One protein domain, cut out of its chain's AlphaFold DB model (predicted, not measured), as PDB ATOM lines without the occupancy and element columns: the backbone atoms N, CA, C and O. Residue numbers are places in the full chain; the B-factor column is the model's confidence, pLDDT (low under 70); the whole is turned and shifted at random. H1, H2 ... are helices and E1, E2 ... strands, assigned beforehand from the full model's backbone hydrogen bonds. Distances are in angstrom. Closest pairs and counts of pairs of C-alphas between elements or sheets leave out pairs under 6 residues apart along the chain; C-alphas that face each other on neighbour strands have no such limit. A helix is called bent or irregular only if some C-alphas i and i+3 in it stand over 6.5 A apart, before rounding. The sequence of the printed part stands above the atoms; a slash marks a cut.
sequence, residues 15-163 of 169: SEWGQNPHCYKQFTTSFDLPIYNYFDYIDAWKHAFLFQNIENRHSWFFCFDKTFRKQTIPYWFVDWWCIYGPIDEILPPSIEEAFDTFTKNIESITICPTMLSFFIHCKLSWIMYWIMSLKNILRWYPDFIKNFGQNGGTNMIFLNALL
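Overview. This is residues 15 to 163 of the 169 residues of an uncharacterized protein of Cephalotus follicularis (UniProt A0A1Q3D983). With little regular structure, this is a loose chain of loops with short helices: H1, H2, H4 and H3 follow one another in space beside a small antiparallel ribbon, E1 and E2. Residues 137 to 155, partly H5, stick out. The 149 printed residues run H1 E1 H2 H3 H4 E2 H5, mostly helix, under half in named elements. The whole is loose, radius of gyration of the C-alphas 19.0 A, spanning 54 by 44 by 26 A.

Arrangement. H1, residues 38 to 48, is close to but not clearly touching H2, residues 75 to 84 (C-alphas of Lys 46 and Trp 80, the closest, 7.5 A). E1, residues 59 to 62, pairs with E2, residues 126 to 129; N 60 and O 128 are 2.8 A apart. H3, residues 93 to 105, touches H4, residues 114 to 121, with residues 99 to 103 alone, about perpendicular at 78 degrees; the closest C-alphas, Phe 99 and Phe 118, are 6.7 A apart. Every O i to N i+4 pair is within hydrogen-bond range in H1 to H4; H5, residues 134 to 139, has 0 of 2, but 2 of 3 O i to N i+3.

Along the chain. H1 begins at C-alpha 38 (-13.396, 16.647, 41.334) and measures 15.1 A, H3 18.8 A. H5 is only just irregular, with C-alphas 135 and 138 6.8 A apart, and it ends at C-alpha 139 (0.501, 54.152, 37.642).

Size, cuts and confidence. The printed part has no cut. The link E1 to H2 is long. Residues 131 to 163 are among those under pLDDT 70.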
ATOM      1  N   SER A  15     -18.625  13.483  33.608       79.56
ATOM      2  CA  SER A  15     -18.864  12.119  33.121       79.56
ATOM      3  C   SER A  15     -17.575  11.305  33.004       79.56
ATOM      4  O   SER A  15     -17.564  10.131  33.362       79.56
ATOM      5  N   GLU A  16     -16.475  11.919  32.559       79.88
ATOM      6  CA  GLU A  16     -15.160  11.261  32.486       79.88
ATOM      7  C   GLU A  16     -14.527  11.065  33.868       79.88
ATOM      8  O   GLU A  16     -13.696  10.175  34.048       79.88
ATOM      9  N   TRP A  17     -14.943  11.846  34.872       84.00
ATOM     10  CA  TRP A  17     -14.523  11.636  36.255       84.00
ATOM     11  C   TRP A  17     -14.904  10.235  36.762       84.00
ATOM     12  O   TRP A  17     -14.170   9.665  37.573       84.00
ATOM     13  N   GLY A  18     -16.000   9.651  36.265       80.50
ATOM     14  CA  GLY A  18     -16.357   8.243  36.483       80.50
ATOM     15  C   GLY A  18     -16.757   7.870  37.918       80.50
ATOM     16  O   GLY A  18     -16.936   6.691  38.210       80.50
ATOM     17  N   GLN A  19     -16.887   8.847  38.822       79.50
ATOM     18  CA  GLN A  19     -17.310   8.683  40.221       79.50
ATOM     19  C   GLN A  19     -18.149   9.894  40.666       79.50
ATOM     20  O   GLN A  19     -18.255  10.883  39.945       79.50
ATOM     21  N   ASN A  20     -18.754   9.843  41.858       83.44
ATOM     22  CA  ASN A  20     -19.409  11.023  42.430       83.44
ATOM     23  C   ASN A  20     -18.362  12.149  42.632       83.44
ATOM     24  O   ASN A  20     -17.273  11.863  43.135       83.44
ATOM     25  N   PRO A  21     -18.647  13.412  42.258       80.75
ATOM     26  CA  PRO A  21     -17.683  14.516  42.349       80.75
ATOM     27  C   PRO A  21     -17.218  14.833  43.773       80.75
ATOM     28  O   PRO A  21     -16.144  15.406  43.933       80.75
ATOM     29  N   HIS A  22     -18.000  14.462  44.789       80.62
ATOM     30  CA  HIS A  22     -17.642  14.601  46.203       80.62
ATOM     31  C   HIS A  22     -16.855  13.403  46.743       80.62
ATOM     32  O   HIS A  22     -16.307  13.473  47.841       80.62
ATOM     33  N   CYS A  23     -16.803  12.299  45.995       83.31
ATOM     34  CA  CYS A  23     -15.975  11.163  46.357       83.31
ATOM     35  C   CYS A  23     -14.521  11.428  45.977       83.31
ATOM     36  O   CYS A  23     -14.208  11.986  44.924       83.31
ATOM     37  N   TYR A  24     -13.639  10.983  46.858       81.69
ATOM     38  CA  TYR A  24     -12.213  11.170  46.711       81.69
ATOM     39  C   TYR A  24     -11.568  10.044  45.895       81.69
ATOM     40  O   TYR A  24     -11.887   8.869  46.079       81.69
ATOM     41  N   LYS A  25     -10.602  10.409  45.052       80.69
ATOM     42  CA  LYS A  25      -9.648   9.506  44.404       80.69
ATOM     43  C   LYS A  25      -8.311   9.565  45.119       80.69
ATOM     44  O   LYS A  25      -7.952  10.597  45.675       80.69
ATOM     45  N   GLN A  26      -7.571   8.464  45.068       76.38
ATOM     46  CA  GLN A  26      -6.188   8.425  45.527       76.38
ATOM     47  C   GLN A  26      -5.235   8.750  44.382       76.38
ATOM     48  O   GLN A  26      -5.486   8.386  43.230       76.38
ATOM     49  N   PHE A  27      -4.130   9.419  44.699       71.69
ATOM     50  CA  PHE A  27      -3.049   9.605  43.738       71.69
ATOM     51  C   PHE A  27      -2.385   8.262  43.411       71.69
ATOM     52  O   PHE A  27      -2.221   7.402  44.272       71.69
ATOM     53  N   THR A  28      -1.961   8.089  42.158       69.00
ATOM     54  CA  THR A  28      -1.230   6.891  41.706       69.00
ATOM     55  C   THR A  28       0.182   6.795  42.291       69.00
ATOM     56  O   THR A  28       0.799   5.736  42.254       69.00
ATOM     57  N   THR A  29       0.703   7.904  42.816       64.81
ATOM     58  CA  THR A  29       2.013   8.027  43.468       64.81
ATOM     59  C   THR A  29       1.838   8.500  44.905       64.81
ATOM     60  O   THR A  29       0.943   9.295  45.182       64.81
ATOM     61  N   SER A  30       2.709   8.051  45.814       61.00
ATOM     62  CA  SER A  30       2.674   8.461  47.221       61.00
ATOM     63  C   SER A  30       2.909   9.968  47.353       61.00
ATOM     64  O   SER A  30       3.991  10.454  47.020       61.00
ATOM     65  N   PHE A  31       1.899  10.694  47.827       66.50
ATOM     66  CA  PHE A  31       1.930  12.134  48.075       66.50
ATOM     67  C   PHE A  31       1.352  12.412  49.467       66.50
ATOM     68  O   PHE A  31       0.492  11.660  49.929       66.50
ATOM     69  N   ASP A  32       1.799  13.486  50.124       58.97
ATOM     70  CA  ASP A  32       1.408  13.799  51.511       58.97
ATOM     71  C   ASP A  32      -0.092  14.112  51.667       58.97
ATOM     72  O   ASP A  32      -0.666  13.917  52.737       58.97
ATOM     73  N   LEU A  33      -0.749  14.548  50.586       62.78
ATOM     74  CA  LEU A  33      -2.205  14.628  50.480       62.78
ATOM     75  C   LEU A  33      -2.689  13.402  49.696       62.78
ATOM     76  O   LEU A  33      -2.590  13.395  48.471       62.78
ATOM     77  N   PRO A  34      -3.188  12.346  50.360       66.56
ATOM     78  CA  PRO A  34      -3.403  11.058  49.705       66.56
ATOM     79  C   PRO A  34      -4.660  11.027  48.833       66.56
ATOM     80  O   PRO A  34      -4.865  10.051  48.112       66.56
ATOM     81  N   ILE A  35      -5.515  12.051  48.918       78.50
ATOM     82  CA  ILE A  35      -6.844  12.053  48.323       78.50
ATOM     83  C   ILE A  35      -7.229  13.409  47.726       78.50
ATOM     84  O   ILE A  35      -6.853  14.449  48.258       78.50
ATOM     85  N   TYR A  36      -8.001  13.386  46.640       82.00
ATOM     86  CA  TYR A  36      -8.536  14.573  45.968       82.00
ATOM     87  C   TYR A  36      -9.890  14.264  45.323       82.00
ATOM     88  O   TYR A  36     -10.132  13.140  44.878       82.00
ATOM     89  N   ASN A  37     -10.794  15.234  45.283       85.69
ATOM     90  CA  ASN A  37     -12.092  15.118  44.619       85.69
ATOM     91  C   ASN A  37     -12.122  15.917  43.297       85.69
ATOM     92  O   ASN A  37     -11.107  16.460  42.851       85.69
ATOM     93  N   TYR A  38     -13.278  15.966  42.629       84.00
ATOM     94  CA  TYR A  38     -13.396  16.647  41.334       84.00
ATOM     95  C   TYR A  38     -13.199  18.170  41.437       84.00
ATOM     96  O   TYR A  38     -12.642  18.785  40.529       84.00
ATOM     97  N   PHE A  39     -13.618  18.783  42.543       86.88
ATOM     98  CA  PHE A  39     -13.439  20.217  42.776       86.88
ATOM     99  C   PHE A  39     -11.979  20.556  43.074       86.88
ATOM    100  O   PHE A  39     -11.464  21.515  42.502       86.88
ATOM    101  N   ASP A  40     -11.288  19.717  43.851       84.94
ATOM    102  CA  ASP A  40      -9.845  19.843  44.083       84.94
ATOM    103  C   ASP A  40      -9.074  19.769  42.757       84.94
ATOM    104  O   ASP A  40      -8.115  20.506  42.542       84.94
ATOM    105  N   TYR A  41      -9.519  18.914  41.828       84.75
ATOM    106  CA  TYR A  41      -8.961  18.833  40.479       84.75
ATOM    107  C   TYR A  41      -9.190  20.121  39.662       84.75
ATOM    108  O   TYR A  41      -8.247  20.615  39.042       84.75
ATOM    109  N   ILE A  42     -10.406  20.687  39.673       84.69
ATOM    110  CA  ILE A  42     -10.698  21.957  38.982       84.69
ATOM    111  C   ILE A  42      -9.834  23.085  39.553       84.69
ATOM    112  O   ILE A  42      -9.264  23.877  38.797       84.69
ATOM    113  N   ASP A  43      -9.716  23.166  40.874       84.94
ATOM    114  CA  ASP A  43      -8.895  24.186  41.520       84.94
ATOM    115  C   ASP A  43      -7.410  23.963  41.240       84.94
ATOM    116  O   ASP A  43      -6.699  24.919  40.926       84.94
ATOM    117  N   ALA A  44      -6.928  22.721  41.256       83.06
ATOM    118  CA  ALA A  44      -5.557  22.412  40.867       83.06
ATOM    119  C   ALA A  44      -5.274  22.845  39.420       83.06
ATOM    120  O   ALA A  44      -4.236  23.450  39.171       83.06
ATOM    121  N   TRP A  45      -6.203  22.617  38.484       85.38
ATOM    122  CA  TRP A  45      -6.087  23.101  37.104       85.38
ATOM    123  C   TRP A  45      -5.943  24.622  37.056       85.38
ATOM    124  O   TRP A  45      -4.990  25.144  36.468       85.38
ATOM    125  N   LYS A  46      -6.871  25.340  37.700       80.56
ATOM    126  CA  LYS A  46      -6.875  26.809  37.724       80.56
ATOM    127  C   LYS A  46      -5.564  27.361  38.275       80.56
ATOM    128  O   LYS A  46      -5.029  28.300  37.700       80.56
ATOM    129  N   HIS A  47      -5.026  26.778  39.343       78.81
ATOM    130  CA  HIS A  47      -3.807  27.284  39.976       78.81
ATOM    131  C   HIS A  47      -2.518  26.822  39.282       78.81
ATOM    132  O   HIS A  47      -1.568  27.601  39.205       78.81
ATOM    133  N   ALA A  48      -2.465  25.599  38.746       82.06
ATOM    134  CA  ALA A  48      -1.252  25.037  38.148       82.06
ATOM    135  C   ALA A  48      -0.763  25.872  36.963       82.06
ATOM    136  O   ALA A  48       0.400  26.271  36.920       82.06
ATOM    137  N   PHE A  49      -1.660  26.202  36.033       77.75
ATOM    138  CA  PHE A  49      -1.295  26.980  34.848       77.75
ATOM    139  C   PHE A  49      -1.037  28.456  35.154       77.75
ATOM    140  O   PHE A  49      -0.393  29.149  34.366       77.75
ATOM    141  N   LEU A  50      -1.478  28.918  36.328       74.44
ATOM    142  CA  LEU A  50      -1.215  30.266  36.804       74.44
ATOM    143  C   LEU A  50       0.079  30.396  37.621       74.44
ATOM    144  O   LEU A  50       0.486  31.507  37.960       74.44
ATOM    145  N   PHE A  51       0.751  29.284  37.914       75.56
ATOM    146  CA  PHE A  51       2.002  29.294  38.655       75.56
ATOM    147  C   PHE A  51       3.111  30.031  37.886       75.56
ATOM    148  O   PHE A  51       3.357  29.774  36.704       75.56
ATOM    149  N   GLN A  52       3.820  30.918  38.588       69.94
ATOM    150  CA  GLN A  52       5.033  31.572  38.105       69.94
ATOM    151  C   GLN A  52       6.235  31.056  38.892       69.94
ATOM    152  O   GLN A  52       6.232  31.036  40.121       69.94
ATOM    153  N   ASN A  53       7.280  30.638  38.176       71.81
ATOM    154  CA  ASN A  53       8.551  30.331  38.818       71.81
ATOM    155  C   ASN A  53       9.299  31.626  39.166       71.81
ATOM    156  O   ASN A  53       9.051  32.671  38.576       71.81
ATOM    157  N   ILE A  54      10.269  31.541  40.084       71.62
ATOM    158  CA  ILE A  54      11.067  32.693  40.558       71.62
ATOM    159  C   ILE A  54      11.738  33.451  39.397       71.62
ATOM    160  O   ILE A  54      12.006  34.644  39.479       71.62
ATOM    161  N   GLU A  55      12.010  32.751  38.297       72.25
ATOM    162  CA  GLU A  55      12.688  33.300  37.131       72.25
ATOM    163  C   GLU A  55      11.739  33.950  36.111       72.25
ATOM    164  O   GLU A  55      12.221  34.553  35.155       72.25
ATOM    165  N   ASN A  56      10.418  33.814  36.270       69.06
ATOM    166  CA  ASN A  56       9.393  34.227  35.303       69.06
ATOM    167  C   ASN A  56       9.626  33.697  33.875       69.06
ATOM    168  O   ASN A  56       9.296  34.353  32.890       69.06
ATOM    169  N   ARG A  57      10.215  32.502  33.741       72.44
ATOM    170  CA  ARG A  57      10.553  31.886  32.438       72.44
ATOM    171  C   ARG A  57       9.704  30.668  32.095       72.44
ATOM    172  O   ARG A  57      10.049  29.904  31.194       72.44
ATOM    173  N   HIS A  58       8.633  30.438  32.846       77.75
ATOM    174  CA  HIS A  58       7.768  29.296  32.609       77.75
ATOM    175  C   HIS A  58       6.741  29.585  31.504       77.75
ATOM    176  O   HIS A  58       6.211  30.691  31.404       77.75
ATOM    177  N   SER A  59       6.471  28.574  30.680       79.56
ATOM    178  CA  SER A  59       5.448  28.611  29.636       79.56
ATOM    179  C   SER A  59       4.771  27.251  29.539       79.56
ATOM    180  O   SER A  59       5.415  26.218  29.732       79.56
ATOM    181  N   TRP A  60       3.488  27.272  29.215       83.31
ATOM    182  CA  TRP A  60       2.626  26.114  29.074       83.31
ATOM    183  C   TRP A  60       2.239  25.945  27.615       83.31
ATOM    184  O   TRP A  60       1.779  26.886  26.975       83.31
ATOM    185  N   PHE A  61       2.418  24.741  27.088       83.19
ATOM    186  CA  PHE A  61       1.964  24.391  25.751       83.19
ATOM    187  C   PHE A  61       0.647  23.633  25.850       83.19
ATOM    188  O   PHE A  61       0.602  22.547  26.430       83.19
ATOM    189  N   PHE A  62      -0.405  24.197  25.273       84.31
ATOM    190  CA  PHE A  62      -1.716  23.577  25.213       84.31
ATOM    191  C   PHE A  62      -2.010  23.100  23.798       84.31
ATOM    192  O   PHE A  62      -1.772  23.813  22.823       84.31
ATOM    193  N   CYS A  63      -2.570  21.901  23.701       83.56
ATOM    194  CA  CYS A  63      -3.025  21.314  22.453       83.56
ATOM    195  C   CYS A  63      -4.326  20.548  22.695       83.56
ATOM    196  O   CYS A  63      -4.539  19.988  23.773       83.56
ATOM    197  N   PHE A  64      -5.198  20.528  21.692       82.38
ATOM    198  CA  PHE A  64      -6.374  19.667  21.710       82.38
ATOM    199  C   PHE A  64      -6.009  18.295  21.158       82.38
ATOM    200  O   PHE A  64      -5.362  18.192  20.115       82.38
ATOM    201  N   ASP A  65      -6.473  17.237  21.826       79.19
ATOM    202  CA  ASP A  65      -6.298  15.881  21.318       79.19
ATOM    203  C   ASP A  65      -6.932  15.746  19.916       79.19
ATOM    204  O   ASP A  65      -8.006  16.297  19.618       79.19
ATOM    205  N   LYS A  66      -6.270  14.995  19.031       73.56
ATOM    206  CA  LYS A  66      -6.763  14.715  17.676       73.56
ATOM    207  C   LYS A  66      -8.131  14.027  17.710       73.56
ATOM    208  O   LYS A  66      -8.971  14.324  16.861       73.56
ATOM    209  N   THR A  67      -8.400  13.197  18.716       77.00
ATOM    210  CA  THR A  67      -9.678  12.500  18.912       77.00
ATOM    211  C   THR A  67     -10.718  13.330  19.667       77.00
ATOM    212  O   THR A  67     -11.848  12.871  19.842       77.00
ATOM    213  N   PHE A  68     -10.373  14.545  20.114       74.38
ATOM    214  CA  PHE A  68     -11.265  15.394  20.904       74.38
ATOM    215  C   PHE A  68     -12.537  15.776  20.132       74.38
ATOM    216  O   PHE A  68     -12.457  16.257  18.994       74.38
ATOM    217  N   ARG A  69     -13.701  15.616  20.780       67.38
ATOM    218  CA  ARG A  69     -15.026  15.981  20.254       67.38
ATOM    219  C   ARG A  69     -15.581  17.181  21.023       67.38
ATOM    220  O   ARG A  69     -15.610  17.180  22.242       67.38
ATOM    221  N   LYS A  70     -16.118  18.177  20.312       64.69
ATOM    222  CA  LYS A  70     -16.615  19.447  20.889       64.69
ATOM    223  C   LYS A  70     -17.675  19.288  22.000       64.69
ATOM    224  O   LYS A  70     -17.824  20.173  22.827       64.69
ATOM    225  N   GLN A  71     -18.408  18.174  22.025       65.50
ATOM    226  CA  GLN A  71     -19.505  17.921  22.970       65.50
ATOM    227  C   GLN A  71     -19.035  17.622  24.406       65.50
ATOM    228  O   GLN A  71     -19.864  17.558  25.307       65.50
ATOM    229  N   THR A  72     -17.730  17.445  24.637       72.06
ATOM    230  CA  THR A  72     -17.172  17.039  25.935       72.06
ATOM    231  C   THR A  72     -16.440  18.175  26.654       72.06
ATOM    232  O   THR A  72     -15.560  17.914  27.462       72.06
ATOM    233  N   ILE A  73     -16.739  19.447  26.367       81.62
ATOM    234  CA  ILE A  73     -16.062  20.565  27.044       81.62
ATOM    235  C   ILE A  73     -16.776  20.875  28.370       81.62
ATOM    236  O   ILE A  73     -17.962  21.214  28.346       81.62
ATOM    237  N   PRO A  74     -16.091  20.819  29.526       86.19
ATOM    238  CA  PRO A  74     -16.677  21.248  30.791       86.19
ATOM    239  C   PRO A  74     -16.907  22.765  30.828       86.19
ATOM    240  O   PRO A  74     -16.047  23.531  30.404       86.19
ATOM    241  N   TYR A  75     -18.009  23.219  31.435       87.31
ATOM    242  CA  TYR A  75     -18.298  24.656  31.586       87.31
ATOM    243  C   TYR A  75     -17.185  25.429  32.303       87.31
ATOM    244  O   TYR A  75     -16.791  26.493  31.844       87.31
ATOM    245  N   TRP A  76     -16.602  24.860  33.364       88.00
ATOM    246  CA  TRP A  76     -15.502  25.504  34.091       88.00
ATOM    247  C   TRP A  76     -14.273  25.752  33.203       88.00
ATOM    248  O   TRP A  76     -13.516  26.691  33.449       88.00
ATOM    249  N   PHE A  77     -14.064  24.920  32.176       88.25
ATOM    250  CA  PHE A  77     -12.983  25.107  31.213       88.25
ATOM    251  C   PHE A  77     -13.329  26.201  30.207       88.25
ATOM    252  O   PHE A  77     -12.448  26.965  29.830       88.25
ATOM    253  N   VAL A  78     -14.600  26.312  29.803       87.81
ATOM    254  CA  VAL A  78     -15.072  27.441  28.988       87.81
ATOM    255  C   VAL A  78     -14.835  28.759  29.727       87.81
ATOM    256  O   VAL A  78     -14.257  29.674  29.149       87.81
ATOM    257  N   ASP A  79     -15.185  28.830  31.014       87.75
ATOM    258  CA  ASP A  79     -14.942  30.016  31.845       87.75
ATOM    259  C   ASP A  79     -13.445  30.340  31.944       87.75
ATOM    260  O   ASP A  79     -13.035  31.484  31.750       87.75
ATOM    261  N   TRP A  80     -12.610  29.327  32.198       86.69
ATOM    262  CA  TRP A  80     -11.155  29.483  32.230       86.69
ATOM    263  C   TRP A  80     -10.608  29.977  30.881       86.69
ATOM    264  O   TRP A  80      -9.789  30.895  30.848       86.69
ATOM    265  N   TRP A  81     -11.097  29.427  29.766       87.44
ATOM    266  CA  TRP A  81     -10.716  29.840  28.416       87.44
ATOM    267  C   TRP A  81     -11.087  31.296  28.134       87.44
ATOM    268  O   TRP A  81     -10.284  32.025  27.565       87.44
ATOM    269  N   CYS A  82     -12.275  31.746  28.534       85.81
ATOM    270  CA  CYS A  82     -12.697  33.132  28.320       85.81
ATOM    271  C   CYS A  82     -11.766  34.153  28.992       85.81
ATOM    272  O   CYS A  82     -11.707  35.297  28.547       85.81
ATOM    273  N   ILE A  83     -11.051  33.757  30.051       83.62
ATOM    274  CA  ILE A  83     -10.139  34.636  30.793       83.62
ATOM    275  C   ILE A  83      -8.683  34.460  30.329       83.62
ATOM    276  O   ILE A  83      -7.948  35.442  30.237       83.62
ATOM    277  N   TYR A  84      -8.252  33.224  30.056       83.31
ATOM    278  CA  TYR A  84      -6.834  32.875  29.842       83.31
ATOM    279  C   TYR A  84      -6.512  32.311  28.460       83.31
ATOM    280  O   TYR A  84      -5.357  31.980  28.174       83.31
ATOM    281  N   GLY A  85      -7.525  32.162  27.615       84.94
ATOM    282  CA  GLY A  85      -7.369  31.718  26.246       84.94
ATOM    283  C   GLY A  85      -6.580  32.715  25.387       84.94
ATOM    284  O   GLY A  85      -6.328  33.855  25.786       84.94
ATOM    285  N   PRO A  86      -6.160  32.280  24.193       83.62
ATOM    286  CA  PRO A  86      -5.574  33.155  23.187       83.62
ATOM    287  C   PRO A  86      -6.564  34.247  22.754       83.62
ATOM    288  O   PRO A  86      -7.759  33.986  22.629       83.62
ATOM    289  N   ILE A  87      -6.038  35.446  22.496       81.62
ATOM    290  CA  ILE A  87      -6.791  36.588  21.959       81.62
ATOM    291  C   ILE A  87      -6.620  36.690  20.439       81.62
ATOM    292  O   ILE A  87      -5.713  36.080  19.871       81.62
ATOM    293  N   ASP A  88      -7.471  37.454  19.768       78.50
ATOM    294  CA  ASP A  88      -7.474  37.531  18.303       78.50
ATOM    295  C   ASP A  88      -6.185  38.183  17.767       78.50
ATOM    296  O   ASP A  88      -5.626  37.752  16.761       78.50
ATOM    297  N   GLU A  89      -5.615  39.139  18.502       80.50
ATOM    298  CA  GLU A  89      -4.435  39.917  18.099       80.50
ATOM    299  C   GLU A  89      -3.136  39.101  18.022       80.50
ATOM    300  O   GLU A  89      -2.122  39.592  17.519       80.50
ATOM    301  N   ILE A  90      -3.130  37.877  18.555       78.81
ATOM    302  CA  ILE A  90      -1.974  36.975  18.477       78.81
ATOM    303  C   ILE A  90      -2.078  35.983  17.314       78.81
ATOM    304  O   ILE A  90      -1.140  35.206  17.103       78.81
ATOM    305  N   LEU A  91      -3.209  35.961  16.597       81.06
ATOM    306  CA  LEU A  91      -3.382  35.117  15.421       81.06
ATOM    307  C   LEU A  91      -2.426  35.575  14.308       81.06
ATOM    308  O   LEU A  91      -2.371  36.757  13.977       81.06
ATOM    309  N   PRO A  92      -1.666  34.658  13.684       84.50
ATOM    310  CA  PRO A  92      -1.006  34.961  12.423       84.50
ATOM    311  C   PRO A  92      -2.047  35.336  11.353       84.50
ATOM    312  O   PRO A  92      -3.122  34.733  11.354       84.50
ATOM    313  N   PRO A  93      -1.723  36.208  10.378       87.81
ATOM    314  CA  PRO A  93      -2.692  36.662   9.374       87.81
ATOM    315  C   PRO A  93      -3.411  35.530   8.623       87.81
ATOM    316  O   PRO A  93      -4.603  35.609   8.355       87.81
ATOM    317  N   SER A  94      -2.708  34.429   8.331       86.56
ATOM    318  CA  SER A  94      -3.304  33.257   7.675       86.56
ATOM    319  C   SER A  94      -4.329  32.520   8.547       86.56
ATOM    320  O   SER A  94      -5.262  31.910   8.032       86.56
ATOM    321  N   ILE A  95      -4.152  32.550   9.869       87.31
ATOM    322  CA  ILE A  95      -5.068  31.936  10.834       87.31
ATOM    323  C   ILE A  95      -6.251  32.864  11.105       87.31
ATOM    324  O   ILE A  95      -7.364  32.378  11.266       87.31
ATOM    325  N   GLU A  96      -6.027  34.177  11.109       88.69
ATOM    326  CA  GLU A  96      -7.078  35.192  11.219       88.69
ATOM    327  C   GLU A  96      -8.063  35.107  10.040       88.69
ATOM    328  O   GLU A  96      -9.268  35.001  10.251       88.69
ATOM    329  N   GLU A  97      -7.571  35.005   8.801       90.88
ATOM    330  CA  GLU A  97      -8.432  34.817   7.619       90.88
ATOM    331  C   GLU A  97      -9.258  33.516   7.701       90.88
ATOM    332  O   GLU A  97     -10.450  33.473   7.357       90.88
ATOM    333  N   ALA A  98      -8.641  32.442   8.203       90.31
ATOM    334  CA  ALA A  98      -9.331  31.182   8.452       90.31
ATOM    335  C   ALA A  98     -10.379  31.315   9.572       90.31
ATOM    336  O   ALA A  98     -11.459  30.729   9.467       90.31
ATOM    337  N   PHE A  99     -10.095  32.102  10.612       90.69
ATOM    338  CA  PHE A  99     -11.017  32.375  11.713       90.69
ATOM    339  C   PHE A  99     -12.232  33.192  11.258       90.69
ATOM    340  O   PHE A  99     -13.369  32.840  11.585       90.69
ATOM    341  N   ASP A 100     -12.024  34.211  10.427       90.69
ATOM    342  CA  ASP A 100     -13.099  34.996   9.812       90.69
ATOM    343  C   ASP A 100     -14.002  34.127   8.939       90.69
ATOM    344  O   ASP A 100     -15.235  34.210   8.991       90.69
ATOM    345  N   THR A 101     -13.387  33.264   8.129       91.50
ATOM    346  CA  THR A 101     -14.111  32.309   7.287       91.50
ATOM    347  C   THR A 101     -14.899  31.329   8.146       91.50
ATOM    348  O   THR A 101     -16.073  31.080   7.873       91.50
ATOM    349  N   PHE A 102     -14.298  30.804   9.213       90.38
ATOM    350  CA  PHE A 102     -14.973  29.916  10.150       90.38
ATOM    351  C   PHE A 102     -16.188  30.601  10.785       90.38
ATOM    352  O   PHE A 102     -17.282  30.044  10.742       90.38
ATOM    353  N   THR A 103     -16.019  31.828  11.285       89.19
ATOM    354  CA  THR A 103     -17.057  32.617  11.972       89.19
ATOM    355  C   THR A 103     -18.265  32.918  11.082       89.19
ATOM    356  O   THR A 103     -19.398  32.903  11.558       89.19
ATOM    357  N   LYS A 104     -18.059  33.123   9.777       88.69
ATOM    358  CA  LYS A 104     -19.151  33.337   8.808       88.69
ATOM    359  C   LYS A 104     -19.992  32.083   8.540       88.69
ATOM    360  O   LYS A 104     -21.129  32.209   8.099       88.69
ATOM    361  N   ASN A 105     -19.435  30.894   8.774       84.19
ATOM    362  CA  ASN A 105     -20.044  29.609   8.413       84.19
ATOM    363  C   ASN A 105     -20.583  28.816   9.617       84.19
ATOM    364  O   ASN A 105     -21.120  27.723   9.443       84.19
ATOM    365  N   ILE A 106     -20.432  29.336  10.835       81.62
ATOM    366  CA  ILE A 106     -20.888  28.699  12.074       81.62
ATOM    367  C   ILE A 106     -22.216  29.311  12.528       81.62
ATOM    368  O   ILE A 106     -22.344  30.523  12.679       81.62
ATOM    369  N   GLU A 107     -23.206  28.456  12.796       71.62
ATOM    370  CA  GLU A 107     -24.406  28.858  13.535       71.62
ATOM    371  C   GLU A 107     -24.000  29.350  14.927       71.62
ATOM    372  O   GLU A 107     -23.144  28.740  15.570       71.62
ATOM    373  N   SER A 108     -24.591  30.444  15.409       58.88
ATOM    374  CA  SER A 108     -24.251  31.050  16.699       58.88
ATOM    375  C   SER A 108     -24.513  30.090  17.868       58.88
ATOM    376  O   SER A 108     -25.570  30.079  18.494       58.88
ATOM    377  N   ILE A 109     -23.521  29.264  18.202       58.62
ATOM    378  CA  ILE A 109     -23.567  28.400  19.380       58.62
ATOM    379  C   ILE A 109     -23.307  29.294  20.593       58.62
ATOM    380  O   ILE A 109     -22.171  29.661  20.879       58.62
ATOM    381  N   THR A 110     -24.367  29.630  21.323       60.09
ATOM    382  CA  THR A 110     -24.366  30.570  22.460       60.09
ATOM    383  C   THR A 110     -23.490  30.158  23.643       60.09
ATOM    384  O   THR A 110     -23.194  30.988  24.495       60.09
ATOM    385  N   ILE A 111     -23.079  28.891  23.722       63.31
ATOM    386  CA  ILE A 111     -22.450  28.316  24.921       63.31
ATOM    387  C   ILE A 111     -20.917  28.287  24.834       63.31
ATOM    388  O   ILE A 111     -20.241  28.312  25.857       63.31
ATOM    389  N   CYS A 112     -20.349  28.215  23.631       72.06
ATOM    390  CA  CYS A 112     -18.912  28.043  23.441       72.06
ATOM    391  C   CYS A 112     -18.368  29.235  22.653       72.06
ATOM    392  O   CYS A 112     -18.825  29.432  21.525       72.06
ATOM    393  N   PRO A 113     -17.365  29.972  23.168       85.06
ATOM    394  CA  PRO A 113     -16.725  31.048  22.425       85.06
ATOM    395  C   PRO A 113     -16.331  30.592  21.018       85.06
ATOM    396  O   PRO A 113     -15.840  29.470  20.828       85.06
ATOM    397  N   THR A 114     -16.546  31.453  20.023       88.00
ATOM    398  CA  THR A 114     -16.220  31.157  18.620       88.00
ATOM    399  C   THR A 114     -14.742  30.814  18.470       88.00
ATOM    400  O   THR A 114     -14.409  29.830  17.812       88.00
ATOM    401  N   MET A 115     -13.870  31.532  19.184       87.75
ATOM    402  CA  MET A 115     -12.431  31.271  19.227       87.75
ATOM    403  C   MET A 115     -12.108  29.868  19.762       87.75
ATOM    404  O   MET A 115     -11.389  29.111  19.119       87.75
ATOM    405  N   LEU A 116     -12.712  29.457  20.883       88.19
ATOM    406  CA  LEU A 116     -12.543  28.096  21.411       88.19
ATOM    407  C   LEU A 116     -13.012  27.043  20.394       88.19
ATOM    408  O   LEU A 116     -12.332  26.047  20.151       88.19
ATOM    409  N   SER A 117     -14.161  27.288  19.761       88.44
ATOM    410  CA  SER A 117     -14.706  26.408  18.724       88.44
ATOM    411  C   SER A 117     -13.751  26.250  17.542       88.44
ATOM    412  O   SER A 117     -13.553  25.129  17.071       88.44
ATOM    413  N   PHE A 118     -13.167  27.354  17.083       88.81
ATOM    414  CA  PHE A 118     -12.211  27.384  15.987       88.81
ATOM    415  C   PHE A 118     -10.926  26.637  16.342       88.81
ATOM    416  O   PHE A 118     -10.497  25.758  15.596       88.81
ATOM    417  N   PHE A 119     -10.364  26.894  17.523       88.25
ATOM    418  CA  PHE A 119      -9.163  26.208  17.996       88.25
ATOM    419  C   PHE A 119      -9.351  24.692  18.093       88.25
ATOM    420  O   PHE A 119      -8.466  23.930  17.706       88.25
ATOM    421  N   ILE A 120     -10.521  24.241  18.546       86.00
ATOM    422  CA  ILE A 120     -10.863  22.816  18.575       86.00
ATOM    423  C   ILE A 120     -11.020  22.251  17.163       86.00
ATOM    424  O   ILE A 120     -10.553  21.141  16.894       86.00
ATOM    425  N   HIS A 121     -11.696  22.985  16.276       85.81
ATOM    426  CA  HIS A 121     -11.965  22.553  14.905       85.81
ATOM    427  C   HIS A 121     -10.670  22.398  14.103       85.81
ATOM    428  O   HIS A 121     -10.433  21.350  13.505       85.81
ATOM    429  N   CYS A 122      -9.803  23.405  14.170       85.75
ATOM    430  CA  CYS A 122      -8.522  23.447  13.474       85.75
ATOM    431  C   CYS A 122      -7.390  22.741  14.237       85.75
ATOM    432  O   CYS A 122      -6.263  22.711  13.752       85.75
ATOM    433  N   LYS A 123      -7.671  22.174  15.422       84.81
ATOM    434  CA  LYS A 123      -6.683  21.513  16.297       84.81
ATOM    435  C   LYS A 123      -5.474  22.406  16.593       84.81
ATOM    436  O   LYS A 123      -4.335  21.944  16.666       84.81
ATOM    437  N   LEU A 124      -5.735  23.697  16.775       86.94
ATOM    438  CA  LEU A 124      -4.696  24.674  17.047       86.94
ATOM    439  C   LEU A 124      -4.137  24.467  18.449       86.94
ATOM    440  O   LEU A 124      -4.856  24.195  19.411       86.94
ATOM    441  N   SER A 125      -2.823  24.610  18.539       86.44
ATOM    442  CA  SER A 125      -2.092  24.593  19.798       86.44
ATOM    443  C   SER A 125      -1.600  25.997  20.109       86.44
ATOM    444  O   SER A 125      -1.273  26.747  19.189       86.44
ATOM    445  N   TRP A 126      -1.504  26.352  21.386       84.69
ATOM    446  CA  TRP A 126      -0.994  27.657  21.803       84.69
ATOM    447  C   TRP A 126      -0.021  27.537  22.968       84.69
ATOM    448  O   TRP A 126      -0.057  26.582  23.745       84.69
ATOM    449  N   ILE A 127       0.878  28.514  23.075       82.69
ATOM    450  CA  ILE A 127       1.812  28.623  24.194       82.69
ATOM    451  C   ILE A 127       1.325  29.741  25.101       82.69
ATOM    452  O   ILE A 127       1.431  30.899  24.723       82.69
ATOM    453  N   MET A 128       0.844  29.418  26.294       81.75
ATOM    454  CA  MET A 128       0.555  30.393  27.344       81.75
ATOM    455  C   MET A 128       1.832  30.685  28.135       81.75
ATOM    456  O   MET A 128       2.509  29.768  28.592       81.75
ATOM    457  N   TYR A 129       2.178  31.951  28.322       75.19
ATOM    458  CA  TYR A 129       3.296  32.349  29.175       75.19
ATOM    459  C   TYR A 129       3.025  33.721  29.779       75.19
ATOM    460  O   TYR A 129       2.107  34.428  29.371       75.19
ATOM    461  N   TRP A 130       3.819  34.079  30.779       72.44
ATOM    462  CA  TRP A 130       3.653  35.324  31.508       72.44
ATOM    463  C   TRP A 130       4.590  36.401  30.972       72.44
ATOM    464  O   TRP A 130       5.805  36.207  30.928       72.44
ATOM    465  N   ILE A 131       4.032  37.557  30.610       66.12
ATOM    466  CA  ILE A 131       4.805  38.756  30.280       66.12
ATOM    467  C   ILE A 131       4.547  39.816  31.342       66.12
ATOM    468  O   ILE A 131       3.439  40.336  31.468       66.12
ATOM    469  N   MET A 132       5.594  40.204  32.068       59.94
ATOM    470  CA  MET A 132       5.536  41.373  32.938       59.94
ATOM    471  C   MET A 132       5.701  42.642  32.090       59.94
ATOM    472  O   MET A 132       6.804  42.967  31.651       59.94
ATOM    473  N   SER A 133       4.611  43.371  31.838       55.78
ATOM    474  CA  SER A 133       4.672  44.662  31.139       55.78
ATOM    475  C   SER A 133       4.831  45.821  32.125       55.78
ATOM    476  O   SER A 133       3.978  46.049  32.984       55.78
ATOM    477  N   LEU A 134       5.895  46.615  31.959       50.84
ATOM    478  CA  LEU A 134       6.185  47.797  32.786       50.84
ATOM    479  C   LEU A 134       5.187  48.956  32.597       50.84
ATOM    480  O   LEU A 134       5.254  49.929  33.347       50.84
ATOM    481  N   LYS A 135       4.237  48.869  31.649       52.06
ATOM    482  CA  LYS A 135       3.237  49.928  31.392       52.06
ATOM    483  C   LYS A 135       2.423  50.324  32.638       52.06
ATOM    484  O   LYS A 135       1.935  51.446  32.696       52.06
ATOM    485  N   ASN A 136       2.323  49.453  33.645       44.75
ATOM    486  CA  ASN A 136       1.573  49.709  34.880       44.75
ATOM    487  C   ASN A 136       2.421  50.135  36.092       44.75
ATOM    488  O   ASN A 136       1.841  50.552  37.094       44.75
ATOM    489  N   ILE A 137       3.760  50.099  36.025       44.59
ATOM    490  CA  ILE A 137       4.610  50.501  37.164       44.59
ATOM    491  C   ILE A 137       4.494  52.005  37.443       44.59
ATOM    492  O   ILE A 137       4.422  52.416  38.597       44.59
ATOM    493  N   LEU A 138       4.369  52.832  36.402       39.09
ATOM    494  CA  LEU A 138       4.226  54.283  36.565       39.09
ATOM    495  C   LEU A 138       2.871  54.703  37.163       39.09
ATOM    496  O   LEU A 138       2.759  55.811  37.678       39.09
ATOM    497  N   ARG A 139       1.849  53.835  37.134       43.31
ATOM    498  CA  ARG A 139       0.501  54.152  37.642       43.31
ATOM    499  C   ARG A 139       0.332  53.880  39.144       43.31
ATOM    500  O   ARG A 139      -0.565  54.452  39.749       43.31
ATOM    501  N   TRP A 140       1.192  53.052  39.740       40.41
ATOM    502  CA  TRP A 140       1.062  52.568  41.128       40.41
ATOM    503  C   TRP A 140       2.283  52.868  42.014       40.41
ATOM    504  O   TRP A 140       2.403  52.354  43.126       40.41
ATOM    505  N   TYR A 141       3.198  53.712  41.530       43.69
ATOM    506  CA  TYR A 141       4.509  53.949  42.137       43.69
ATOM    507  C   TYR A 141       4.509  54.473  43.594       43.69
ATOM    508  O   TYR A 141       5.454  54.137  44.307       43.69
ATOM    509  N   PRO A 142       3.508  55.224  44.112       41.34
ATOM    510  CA  PRO A 142       3.557  55.657  45.514       41.34
ATOM    511  C   PRO A 142       3.191  54.551  46.519       41.34
ATOM    512  O   PRO A 142       3.745  54.521  47.617       41.34
ATOM    513  N   ASP A 143       2.297  53.625  46.156       39.84
ATOM    514  CA  ASP A 143       1.697  52.673  47.110       39.84
ATOM    515  C   ASP A 143       2.430  51.322  47.167       39.84
ATOM    516  O   ASP A 143       2.355  50.592  48.159       39.84
ATOM    517  N   PHE A 144       3.182  50.991  46.114       40.66
ATOM    518  CA  PHE A 144       3.803  49.677  45.930       40.66
ATOM    519  C   PHE A 144       5.012  49.430  46.849       40.66
ATOM    520  O   PHE A 144       5.218  48.308  47.308       40.66
ATOM    521  N   ILE A 145       5.789  50.467  47.193       43.31
ATOM    522  CA  ILE A 145       6.988  50.307  48.041       43.31
ATOM    523  C   ILE A 145       6.626  50.067  49.515       43.31
ATOM    524  O   ILE A 145       7.400  49.452  50.245       43.31
ATOM    525  N   LYS A 146       5.435  50.476  49.971       38.12
ATOM    526  CA  LYS A 146       5.072  50.357  51.393       38.12
ATOM    527  C   LYS A 146       4.580  48.964  51.803       38.12
ATOM    528  O   LYS A 146       4.604  48.657  52.988       38.12
ATOM    529  N   ASN A 147       4.166  48.130  50.844       36.84
ATOM    530  CA  ASN A 147       3.489  46.852  51.106       36.84
ATOM    531  C   ASN A 147       4.171  45.628  50.470       36.84
ATOM    532  O   ASN A 147       3.596  44.536  50.477       36.84
ATOM    533  N   PHE A 148       5.399  45.771  49.956       34.75
ATOM    534  CA  PHE A 148       6.192  44.631  49.489       34.75
ATOM    535  C   PHE A 148       6.669  43.792  50.682       34.75
ATOM    536  O   PHE A 148       7.770  43.965  51.197       34.75
ATOM    537  N   GLY A 149       5.792  42.902  51.155       35.00
ATOM    538  CA  GLY A 149       6.148  41.910  52.163       35.00
ATOM    539  C   GLY A 149       5.021  41.275  52.971       35.00
ATOM    540  O   GLY A 149       5.345  40.371  53.733       35.00
ATOM    541  N   GLN A 150       3.745  41.687  52.873       31.34
ATOM    542  CA  GLN A 150       2.758  41.167  53.840       31.34
ATOM    543  C   GLN A 150       1.444  40.582  53.339       31.34
ATOM    544  O   GLN A 150       0.875  39.813  54.096       31.34
ATOM    545  N   ASN A 151       0.959  40.816  52.118       28.91
ATOM    546  CA  ASN A 151      -0.309  40.193  51.714       28.91
ATOM    547  C   ASN A 151      -0.281  39.747  50.252       28.91
ATOM    548  O   ASN A 151      -0.229  40.563  49.333       28.91
ATOM    549  N   GLY A 152      -0.289  38.425  50.062       35.47
ATOM    550  CA  GLY A 152      -0.292  37.731  48.779       35.47
ATOM    551  C   GLY A 152      -1.599  37.910  48.013       35.47
ATOM    552  O   GLY A 152      -2.443  37.023  47.991       35.47
ATOM    553  N   GLY A 153      -1.744  39.050  47.353       42.09
ATOM    554  CA  GLY A 153      -2.825  39.291  46.409       42.09
ATOM    555  C   GLY A 153      -2.428  40.396  45.450       42.09
ATOM    556  O   GLY A 153      -2.496  41.571  45.791       42.09
ATOM    557  N   THR A 154      -1.994  40.035  44.246       33.97
ATOM    558  CA  THR A 154      -1.822  40.995  43.152       33.97
ATOM    559  C   THR A 154      -2.854  40.697  42.076       33.97
ATOM    560  O   THR A 154      -2.834  39.640  41.453       33.97
ATOM    561  N   ASN A 155      -3.761  41.654  41.867       33.25
ATOM    562  CA  ASN A 155      -4.580  41.746  40.663       33.25
ATOM    563  C   ASN A 155      -3.642  41.838  39.457       33.25
ATOM    564  O   ASN A 155      -2.999  42.865  39.231       33.25
ATOM    565  N   MET A 156      -3.530  40.738  38.721       32.78
ATOM    566  CA  MET A 156      -2.622  40.588  37.595       32.78
ATOM    567  C   MET A 156      -3.430  40.683  36.300       32.78
ATOM    568  O   MET A 156      -4.381  39.936  36.094       32.78
ATOM    569  N   ILE A 157      -3.079  41.648  35.453       34.66
ATOM    570  CA  ILE A 157      -3.633  41.780  34.104       34.66
ATOM    571  C   ILE A 157      -2.873  40.804  33.200       34.66
ATOM    572  O   ILE A 157      -1.641  40.816  33.167       34.66
ATOM    573  N   PHE A 158      -3.620  39.954  32.499       39.56
ATOM    574  CA  PHE A 158      -3.128  38.876  31.645       39.56
ATOM    575  C   PHE A 158      -2.636  39.429  30.306       39.56
ATOM    576  O   PHE A 158      -3.350  40.182  29.650       39.56
ATOM    577  N   LEU A 159      -1.418  39.064  29.900       37.09
ATOM    578  CA  LEU A 159      -0.888  39.357  28.568       37.09
ATOM    579  C   LEU A 159      -0.270  38.095  27.951       37.09
ATOM    580  O   LEU A 159       0.893  37.778  28.178       37.09
ATOM    581  N   ASN A 160      -1.128  37.452  27.159       40.41
ATOM    582  CA  ASN A 160      -0.929  36.795  25.867       40.41
ATOM    583  C   ASN A 160      -0.053  35.548  25.744       40.41
ATOM    584  O   ASN A 160       1.163  35.547  25.908       40.41
ATOM    585  N   ALA A 161      -0.731  34.502  25.273       38.62
ATOM    586  CA  ALA A 161      -0.145  33.366  24.605       38.62
ATOM    587  C   ALA A 161       0.487  33.758  23.256       38.62
ATOM    588  O   ALA A 161       0.011  34.670  22.588       38.62
ATOM    589  N   LEU A 162       1.530  33.051  22.820       38.81
ATOM    590  CA  LEU A 162       2.011  33.107  21.438       38.81
ATOM    591  C   LEU A 162       1.489  31.876  20.697       38.81
ATOM    592  O   LEU A 162       1.710  30.736  21.120       38.81
ATOM    593  N   LEU A 163       0.838  32.099  19.560       37.22
ATOM    594  CA  LEU A 163       0.654  31.058  18.560       37.22
ATOM    595  C   LEU A 163       1.974  30.880  17.824       37.22
ATOM    596  O   LEU A 163       2.415  31.761  17.087       37.22
TER     597      LEU A 163